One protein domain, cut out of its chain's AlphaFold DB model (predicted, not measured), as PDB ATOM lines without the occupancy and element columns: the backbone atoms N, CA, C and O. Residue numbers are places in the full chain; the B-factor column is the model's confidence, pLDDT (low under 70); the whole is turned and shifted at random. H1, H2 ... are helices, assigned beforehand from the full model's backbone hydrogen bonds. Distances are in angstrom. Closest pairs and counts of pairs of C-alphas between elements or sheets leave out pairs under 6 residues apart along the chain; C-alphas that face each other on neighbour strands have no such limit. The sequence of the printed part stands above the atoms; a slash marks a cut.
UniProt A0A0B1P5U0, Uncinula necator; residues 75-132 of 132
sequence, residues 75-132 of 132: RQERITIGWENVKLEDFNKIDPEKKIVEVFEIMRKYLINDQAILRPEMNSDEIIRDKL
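What this domain is: This is residues 75 to 132 of the 132 residues of a protein of Uncinula necator (UniProt A0A0B1P5U0). One long helix, H3, runs through a loosely joined, elongated group of four helices, with H2 packed on its first part and H1 and H4 each meeting its last part through few contacts. The links before and after H3 hold the two C-alphas farthest apart in the printed part, those of Glu 97 and Pro 120. The printed part has 58 residues with four named helices in the order H1, H2, H3, H4 and no named strand, and its class is all helix. By its radius of gyration of the C-alphas, 11.8 A, the whole is compact, yet its outline is elongated, 36 by 22 by 14 A.

How they stand to each other: H3, residues 100 to 115, is the hub and touches three helices. H2, residues 88 to 92, touches residues 100 to 107 of H3 alone, and the closest C-alphas are those of Asn 92 and Val 103, 6.0 A apart. H1, residues 75 to 85, only just touches H3, at residues 111 to 114 alone, with 3 pairs of C-alphas within 8 A; the closest are those of Trp 83 and Leu 111, 6.6 A apart. H1 and H3 run opposite ways at a shallow tilt of 30 degrees. H4, residues 125 to 131, only just touches residues 111 to 115 of H3 alone, also with 3 pairs; the closest C-alphas are those of Ile 112 and Ile 128, 7.2 A apart. H3 and H4 run opposite ways at a steep tilt of 50 degrees. H1 and H4 are only just apart, 8.4 A at the closest; H2 is apart from H1 and from H4. In H1, H2, H3 and H4 every O i to N i+4 pair is within hydrogen-bond range.

Where its parts are: H3 is 22.3 A long, from C-alpha 100 at (200.344, 228.656, 229.879) to C-alpha 115. H1 is 15.4 A long and begins at C-alpha 75, (220.445, 248.660, 220.127). H4 is 10.0 A long and ends at C-alpha 131, (206.954, 233.705, 215.176). H2 measures 6.4 A.

The domain as a whole: The C-alphas of Glu 97 and Pro 120, 36.3 A apart, are the two farthest apart. The printed part has no cut, and it ends at Leu 132, the chain's last residue. The link from H1 to H2 is tight, the other two are short, and no link is long. The mean pLDDT of the printed part is 85.8, and no printed residue is under 70.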
ATOM      1  N   ARG A  75     221.675 248.972 219.390       85.88
ATOM      2  CA  ARG A  75     220.445 248.660 220.127       85.88
ATOM      3  C   ARG A  75     219.474 247.864 219.260       85.88
ATOM      4  O   ARG A  75     218.910 246.889 219.754       85.88
ATOM      5  N   GLN A  76     219.278 248.268 218.006       84.50
ATOM      6  CA  GLN A  76     218.398 247.564 217.074       84.50
ATOM      7  C   GLN A  76     218.860 246.119 216.850       84.50
ATOM      8  O   GLN A  76     218.041 245.201 216.911       84.50
ATOM      9  N   GLU A  77     220.162 245.890 216.672       85.62
ATOM     10  CA  GLU A  77     220.751 244.551 216.569       85.62
ATOM     11  C   GLU A  77     220.513 243.728 217.836       85.62
ATOM     12  O   GLU A  77     220.024 242.601 217.758       85.62
ATOM     13  N   ARG A  78     220.792 244.297 219.016       86.25
ATOM     14  CA  ARG A  78     220.575 243.619 220.302       86.25
ATOM     15  C   ARG A  78     219.117 243.195 220.488       86.25
ATOM     16  O   ARG A  78     218.865 242.068 220.909       86.25
ATOM     17  N   ILE A  79     218.168 244.081 220.179       84.94
ATOM     18  CA  ILE A  79     216.732 243.781 220.269       84.94
ATOM     19  C   ILE A  79     216.346 242.722 219.237       84.94
ATOM     20  O   ILE A  79     215.618 241.796 219.575       84.94
ATOM     21  N   THR A  80     216.888 242.795 218.020       86.56
ATOM     22  CA  THR A  80     216.635 241.796 216.970       86.56
ATOM     23  C   THR A  80     217.093 240.403 217.392       86.56
ATOM     24  O   THR A  80     216.306 239.461 217.341       86.56
ATOM     25  N   ILE A  81     218.318 240.280 217.906       86.94
ATOM     26  CA  ILE A  81     218.852 239.013 218.422       86.94
ATOM     27  C   ILE A  81     218.000 238.506 219.592       86.94
ATOM     28  O   ILE A  81     217.698 237.316 219.670       86.94
ATOM     29  N   GLY A  82     217.600 239.392 220.509       86.44
ATOM     30  CA  GLY A  82     216.723 239.034 221.624       86.44
ATOM     31  C   GLY A  82     215.389 238.474 221.138       86.44
ATOM     32  O   GLY A  82     214.998 237.379 221.537       86.44
ATOM     33  N   TRP A  83     214.734 239.184 220.220       89.88
ATOM     34  CA  TRP A  83     213.445 238.819 219.638       89.88
ATOM     35  C   TRP A  83     213.494 237.481 218.887       89.88
ATOM     36  O   TRP A  83     212.632 236.622 219.087       89.88
ATOM     37  N   GLU A  84     214.535 237.253 218.080       88.19
ATOM     38  CA  GLU A  84     214.756 235.984 217.372       88.19
ATOM     39  C   GLU A  84     214.860 234.805 218.353       88.19
ATOM     40  O   GLU A  84     214.286 233.743 218.100       88.19
ATOM     41  N   ASN A  85     215.485 235.015 219.514       89.88
ATOM     42  CA  ASN A  85     215.720 233.986 220.525       89.88
ATOM     43  C   ASN A  85     214.603 233.825 221.569       89.88
ATOM     44  O   ASN A  85     214.694 232.917 222.395       89.88
ATOM     45  N   VAL A  86     213.545 234.645 221.537       90.19
ATOM     46  CA  VAL A  86     212.393 234.499 222.444       90.19
ATOM     47  C   VAL A  86     211.766 233.110 222.300       90.19
ATOM     48  O   VAL A  86     211.389 232.713 221.191       90.19
ATOM     49  N   LYS A  87     211.607 232.420 223.437       88.56
ATOM     50  CA  LYS A  87     210.888 231.147 223.587       88.56
ATOM     51  C   LYS A  87     209.867 231.241 224.717       88.56
ATOM     52  O   LYS A  87     210.134 231.842 225.755       88.56
ATOM     53  N   LEU A  88     208.726 230.570 224.556       86.62
ATOM     54  CA  LEU A  88     207.663 230.528 225.570       86.62
ATOM     55  C   LEU A  88     208.162 229.998 226.926       86.62
ATOM     56  O   LEU A  88     207.752 230.474 227.983       86.62
ATOM     57  N   GLU A  89     209.094 229.045 226.886       86.88
ATOM     58  CA  GLU A  89     209.743 228.445 228.056       86.88
ATOM     59  C   GLU A  89     210.435 229.478 228.950       86.88
ATOM     60  O   GLU A  89     210.432 229.328 230.170       86.88
ATOM     61  N   ASP A  90     211.008 230.533 228.370       87.12
ATOM     62  CA  ASP A  90     211.718 231.558 229.135       87.12
ATOM     63  C   ASP A  90     210.748 232.450 229.910       87.12
ATOM     64  O   ASP A  90     211.041 232.833 231.040       87.12
ATOM     65  N   PHE A  91     209.546 232.681 229.374       84.50
ATOM     66  CA  PHE A  91     208.475 233.389 230.076       84.50
ATOM     67  C   PHE A  91     207.814 232.519 231.149       84.50
ATOM     68  O   PHE A  91     207.445 233.026 232.206       84.50
ATOM     69  N   ASN A  92     207.715 231.206 230.919       82.25
ATOM     70  CA  ASN A  92     207.170 230.267 231.901       82.25
ATOM     71  C   ASN A  92     208.055 230.150 233.156       82.25
ATOM     72  O   ASN A  92     207.558 229.894 234.247       82.25
ATOM     73  N   LYS A  93     209.370 230.371 233.020       85.25
ATOM     74  CA  LYS A  93     210.313 230.399 234.153       85.25
ATOM     75  C   LYS A  93     210.161 231.639 235.039       85.25
ATOM     76  O   LYS A  93     210.552 231.581 236.200       85.25
ATOM     77  N   ILE A  94     209.631 232.747 234.507       79.31
ATOM     78  CA  ILE A  94     209.467 234.007 235.256       79.31
ATOM     79  C   ILE A  94     208.390 233.857 236.332       79.31
ATOM     80  O   ILE A  94     208.536 234.394 237.427       79.31
ATOM     81  N   ASP A  95     207.316 233.137 236.017       78.88
ATOM     82  CA  ASP A  95     206.208 232.905 236.937       78.88
ATOM     83  C   ASP A  95     205.550 231.544 236.649       78.88
ATOM     84  O   ASP A  95     204.602 231.472 235.860       78.88
ATOM     85  N   PRO A  96     206.064 230.455 237.256       79.81
ATOM     86  CA  PRO A  96     205.590 229.097 236.989       79.81
ATOM     87  C   PRO A  96     204.146 228.833 237.438       79.81
ATOM     88  O   PRO A  96     203.580 227.804 237.075       79.81
ATOM     89  N   GLU A  97     203.558 229.719 238.250       86.25
ATOM     90  CA  GLU A  97     202.183 229.583 238.744       86.25
ATOM     91  C   GLU A  97     201.140 230.060 237.722       86.25
ATOM     92  O   GLU A  97     199.957 229.717 237.831       86.25
ATOM     93  N   LYS A  98     201.558 230.828 236.706       87.25
ATOM     94  CA  LYS A  98     200.662 231.303 235.650       87.25
ATOM     95  C   LYS A  98     200.222 230.179 234.726       87.25
ATOM     96  O   LYS A  98     200.969 229.261 234.391       87.25
ATOM     97  N   LYS A  99     198.994 230.297 234.216       90.00
ATOM     98  CA  LYS A  99     198.519 229.386 233.170       90.00
ATOM     99  C   LYS A  99     199.313 229.631 231.894       90.00
ATOM    100  O   LYS A  99     199.570 230.775 231.531       90.00
ATOM    101  N   ILE A 100     199.591 228.569 231.141       88.19
ATOM    102  CA  ILE A 100     200.344 228.656 229.879       88.19
ATOM    103  C   ILE A 100     199.761 229.685 228.892       88.19
ATOM    104  O   ILE A 100     200.508 230.363 228.196       88.19
ATOM    105  N   VAL A 101     198.434 229.866 228.881       89.00
ATOM    106  CA  VAL A 101     197.745 230.880 228.061       89.00
ATOM    107  C   VAL A 101     198.124 232.302 228.485       89.00
ATOM    108  O   VAL A 101     198.343 233.163 227.642       89.00
ATOM    109  N   GLU A 102     198.245 232.561 229.785       89.75
ATOM    110  CA  GLU A 102     198.646 233.874 230.304       89.75
ATOM    111  C   GLU A 102     200.119 234.152 229.996       89.75
ATOM    112  O   GLU A 102     200.470 235.263 229.604       89.75
ATOM    113  N   VAL A 103     200.970 233.127 230.115       89.44
ATOM    114  CA  VAL A 103     202.386 233.192 229.729       89.44
ATOM    115  C   VAL A 103     202.522 233.499 228.233       89.44
ATOM    116  O   VAL A 103     203.292 234.384 227.855       89.44
ATOM    117  N   PHE A 104     201.729 232.839 227.386       89.69
ATOM    118  CA  PHE A 104     201.697 233.091 225.945       89.69
ATOM    119  C   PHE A 104     201.265 234.524 225.619       89.69
ATOM    120  O   PHE A 104     201.920 235.194 224.825       89.69
ATOM    121  N   GLU A 105     200.227 235.048 226.274       90.50
ATOM    122  CA  GLU A 105     199.792 236.436 226.074       90.50
ATOM    123  C   GLU A 105     200.853 237.463 226.499       90.50
ATOM    124  O   GLU A 105     200.987 238.520 225.874       90.50
ATOM    125  N   ILE A 106     201.632 237.171 227.544       88.50
ATOM    126  CA  ILE A 106     202.763 238.016 227.951       88.50
ATOM    127  C   ILE A 106     203.855 237.992 226.876       88.50
ATOM    128  O   ILE A 106     204.294 239.060 226.444       88.50
ATOM    129  N   MET A 107     204.247 236.803 226.406       90.19
ATOM    130  CA  MET A 107     205.236 236.641 225.334       90.19
ATOM    131  C   MET A 107     204.788 237.356 224.055       90.19
ATOM    132  O   MET A 107     205.551 238.114 223.459       90.19
ATOM    133  N   ARG A 108     203.524 237.187 223.658       89.81
ATOM    134  CA  ARG A 108     202.945 237.845 222.484       89.81
ATOM    135  C   ARG A 108     203.021 239.366 222.590       89.81
ATOM    136  O   ARG A 108     203.448 240.026 221.648       89.81
ATOM    137  N   LYS A 109     202.643 239.941 223.738       87.56
ATOM    138  CA  LYS A 109     202.751 241.392 223.972       87.56
ATOM    139  C   LYS A 109     204.197 241.877 223.921       87.56
ATOM    140  O   LYS A 109     204.436 242.969 223.416       87.56
ATOM    141  N   TYR A 110     205.136 241.092 224.444       86.38
ATOM    142  CA  TYR A 110     206.563 241.390 224.363       86.38
ATOM    143  C   TYR A 110     207.023 241.461 222.896       86.38
ATOM    144  O   TYR A 110     207.515 242.499 222.461       86.38
ATOM    145  N   LEU A 111     206.744 240.415 222.110       88.56
ATOM    146  CA  LEU A 111     207.138 240.330 220.700       88.56
ATOM    147  C   LEU A 111     206.538 241.456 219.841       88.56
ATOM    148  O   LEU A 111     207.246 242.022 219.013       88.56
ATOM    149  N   ILE A 112     205.262 241.800 220.052       87.12
ATOM    150  CA  ILE A 112     204.587 242.889 219.320       87.12
ATOM    151  C   ILE A 112     205.195 244.255 219.665       87.12
ATOM    152  O   ILE A 112     205.370 245.092 218.784       87.12
ATOM    153  N   ASN A 113     205.519 244.505 220.937       82.88
ATOM    154  CA  ASN A 113     206.096 245.790 221.345       82.88
ATOM    155  C   ASN A 113     207.496 246.006 220.754       82.88
ATOM    156  O   ASN A 113     207.814 247.125 220.348       82.88
ATOM    157  N   ASP A 114     208.304 244.948 220.698       84.50
ATOM    158  CA  ASP A 114     209.662 245.002 220.159       84.50
ATOM    159  C   ASP A 114     209.674 245.060 218.628       84.50
ATOM    160  O   ASP A 114     210.597 245.639 218.058       84.50
ATOM    161  N   GLN A 115     208.630 244.549 217.957       84.19
ATOM    162  CA  GLN A 115     208.546 244.515 216.493       84.19
ATOM    163  C   GLN A 115     208.729 245.895 215.845       84.19
ATOM    164  O   GLN A 115     209.396 246.013 214.821       84.19
ATOM    165  N   ALA A 116     208.211 246.953 216.474       78.00
ATOM    166  CA  ALA A 116     208.355 248.318 215.974       78.00
ATOM    167  C   ALA A 116     209.811 248.838 216.003       78.00
ATOM    168  O   ALA A 116     210.112 249.827 215.338       78.00
ATOM    169  N   ILE A 117     210.691 248.205 216.788       80.81
ATOM    170  CA  ILE A 117     212.114 248.549 216.935       80.81
ATOM    171  C   ILE A 117     212.994 247.689 216.013       80.81
ATOM    172  O   ILE A 117     214.140 248.053 215.741       80.81
ATOM    173  N   LEU A 118     212.482 246.549 215.537       82.12
ATOM    174  CA  LEU A 118     213.226 245.633 214.674       82.12
ATOM    175  C   LEU A 118     213.623 246.289 213.348       82.12
ATOM    176  O   LEU A 118     213.170 247.379 212.986       82.12
ATOM    177  N   ARG A 119     214.488 245.593 212.609       78.62
ATOM    178  CA  ARG A 119     214.825 245.962 211.232       78.62
ATOM    179  C   ARG A 119     213.543 246.099 210.388       78.62
ATOM    180  O   ARG A 119     212.613 245.318 210.608       78.62
ATOM    181  N   PRO A 120     213.461 247.056 209.442       77.94
ATOM    182  CA  PRO A 120     212.236 247.320 208.678       77.94
ATOM    183  C   PRO A 120     211.632 246.081 208.008       77.94
ATOM    184  O   PRO A 120     210.414 245.946 207.943       77.94
ATOM    185  N   GLU A 121     212.473 245.147 207.568       82.00
ATOM    186  CA  GLU A 121     212.072 243.903 206.908       82.00
ATOM    187  C   GLU A 121     211.340 242.943 207.852       82.00
ATOM    188  O   GLU A 121     210.641 242.050 207.389       82.00
ATOM    189  N   MET A 122     211.494 243.123 209.168       79.25
ATOM    190  CA  MET A 122     210.899 242.296 210.224       79.25
ATOM    191  C   MET A 122     209.605 242.888 210.802       79.25
ATOM    192  O   MET A 122     208.956 242.284 211.662       79.25
ATOM    193  N   ASN A 123     209.218 244.074 210.335       82.00
ATOM    194  CA  ASN A 123     208.078 244.825 210.839       82.00
ATOM    195  C   ASN A 123     206.823 244.565 209.984       82.00
ATOM    196  O   ASN A 123     206.315 245.459 209.307       82.00
ATOM    197  N   SER A 124     206.361 243.309 209.971       85.12
ATOM    198  CA  SER A 124     205.149 242.884 209.260       85.12
ATOM    199  C   SER A 124     204.281 241.929 210.085       85.12
ATOM    200  O   SER A 124     204.775 241.134 210.892       85.12
ATOM    201  N   ASP A 125     202.971 241.963 209.833       84.50
ATOM    202  CA  ASP A 125     202.003 241.068 210.482       84.50
ATOM    203  C   ASP A 125     202.267 239.583 210.162       84.50
ATOM    204  O   ASP A 125     201.962 238.696 210.958       84.50
ATOM    205  N   GLU A 126     202.870 239.296 209.007       88.25
ATOM    206  CA  GLU A 126     203.246 237.937 208.607       88.25
ATOM    207  C   GLU A 126     204.370 237.390 209.491       88.25
ATOM    208  O   GLU A 126     204.276 236.272 209.991       88.25
ATOM    209  N   ILE A 127     205.389 238.205 209.767       88.19
ATOM    210  CA  ILE A 127     206.553 237.788 210.556       88.19
ATOM    211  C   ILE A 127     206.184 237.551 212.018       88.19
ATOM    212  O   ILE A 127     206.651 236.583 212.619       88.19
ATOM    213  N   ILE A 128     205.316 238.387 212.596       87.75
ATOM    214  CA  ILE A 128     204.840 238.149 213.964       87.75
ATOM    215  C   ILE A 128     203.948 236.909 214.037       87.75
ATOM    216  O   ILE A 128     204.041 236.160 215.004       87.75
ATOM    217  N   ARG A 129     203.116 236.653 213.018       87.12
ATOM    218  CA  ARG A 129     202.283 235.447 212.957       87.12
ATOM    219  C   ARG A 129     203.140 234.188 212.884       87.12
ATOM    220  O   ARG A 129     202.840 233.239 213.589       87.12
ATOM    221  N   ASP A 130     204.184 234.190 212.061       88.25
ATOM    222  CA  ASP A 130     205.050 233.023 211.874       88.25
ATOM    223  C   ASP A 130     205.976 232.779 213.084       88.25
ATOM    224  O   ASP A 130     206.481 231.672 213.272       88.25
ATOM    225  N   LYS A 131     206.196 233.803 213.920       88.00
ATOM    226  CA  LYS A 131     206.954 233.705 215.176       88.00
ATOM    227  C   LYS A 131     206.145 233.117 216.342       88.00
ATOM    228  O   LYS A 131     206.763 232.557 217.252       88.00
ATOM    229  N   LEU A 132     204.823 233.319 216.364       86.69
ATOM    230  CA  LEU A 132     203.911 232.882 217.436       86.69
ATOM    231  C   LEU A 132     203.527 231.406 217.307       86.69
ATOM    232  O   LEU A 132     203.440 230.764 218.378       86.69
TER     233      LEU A 132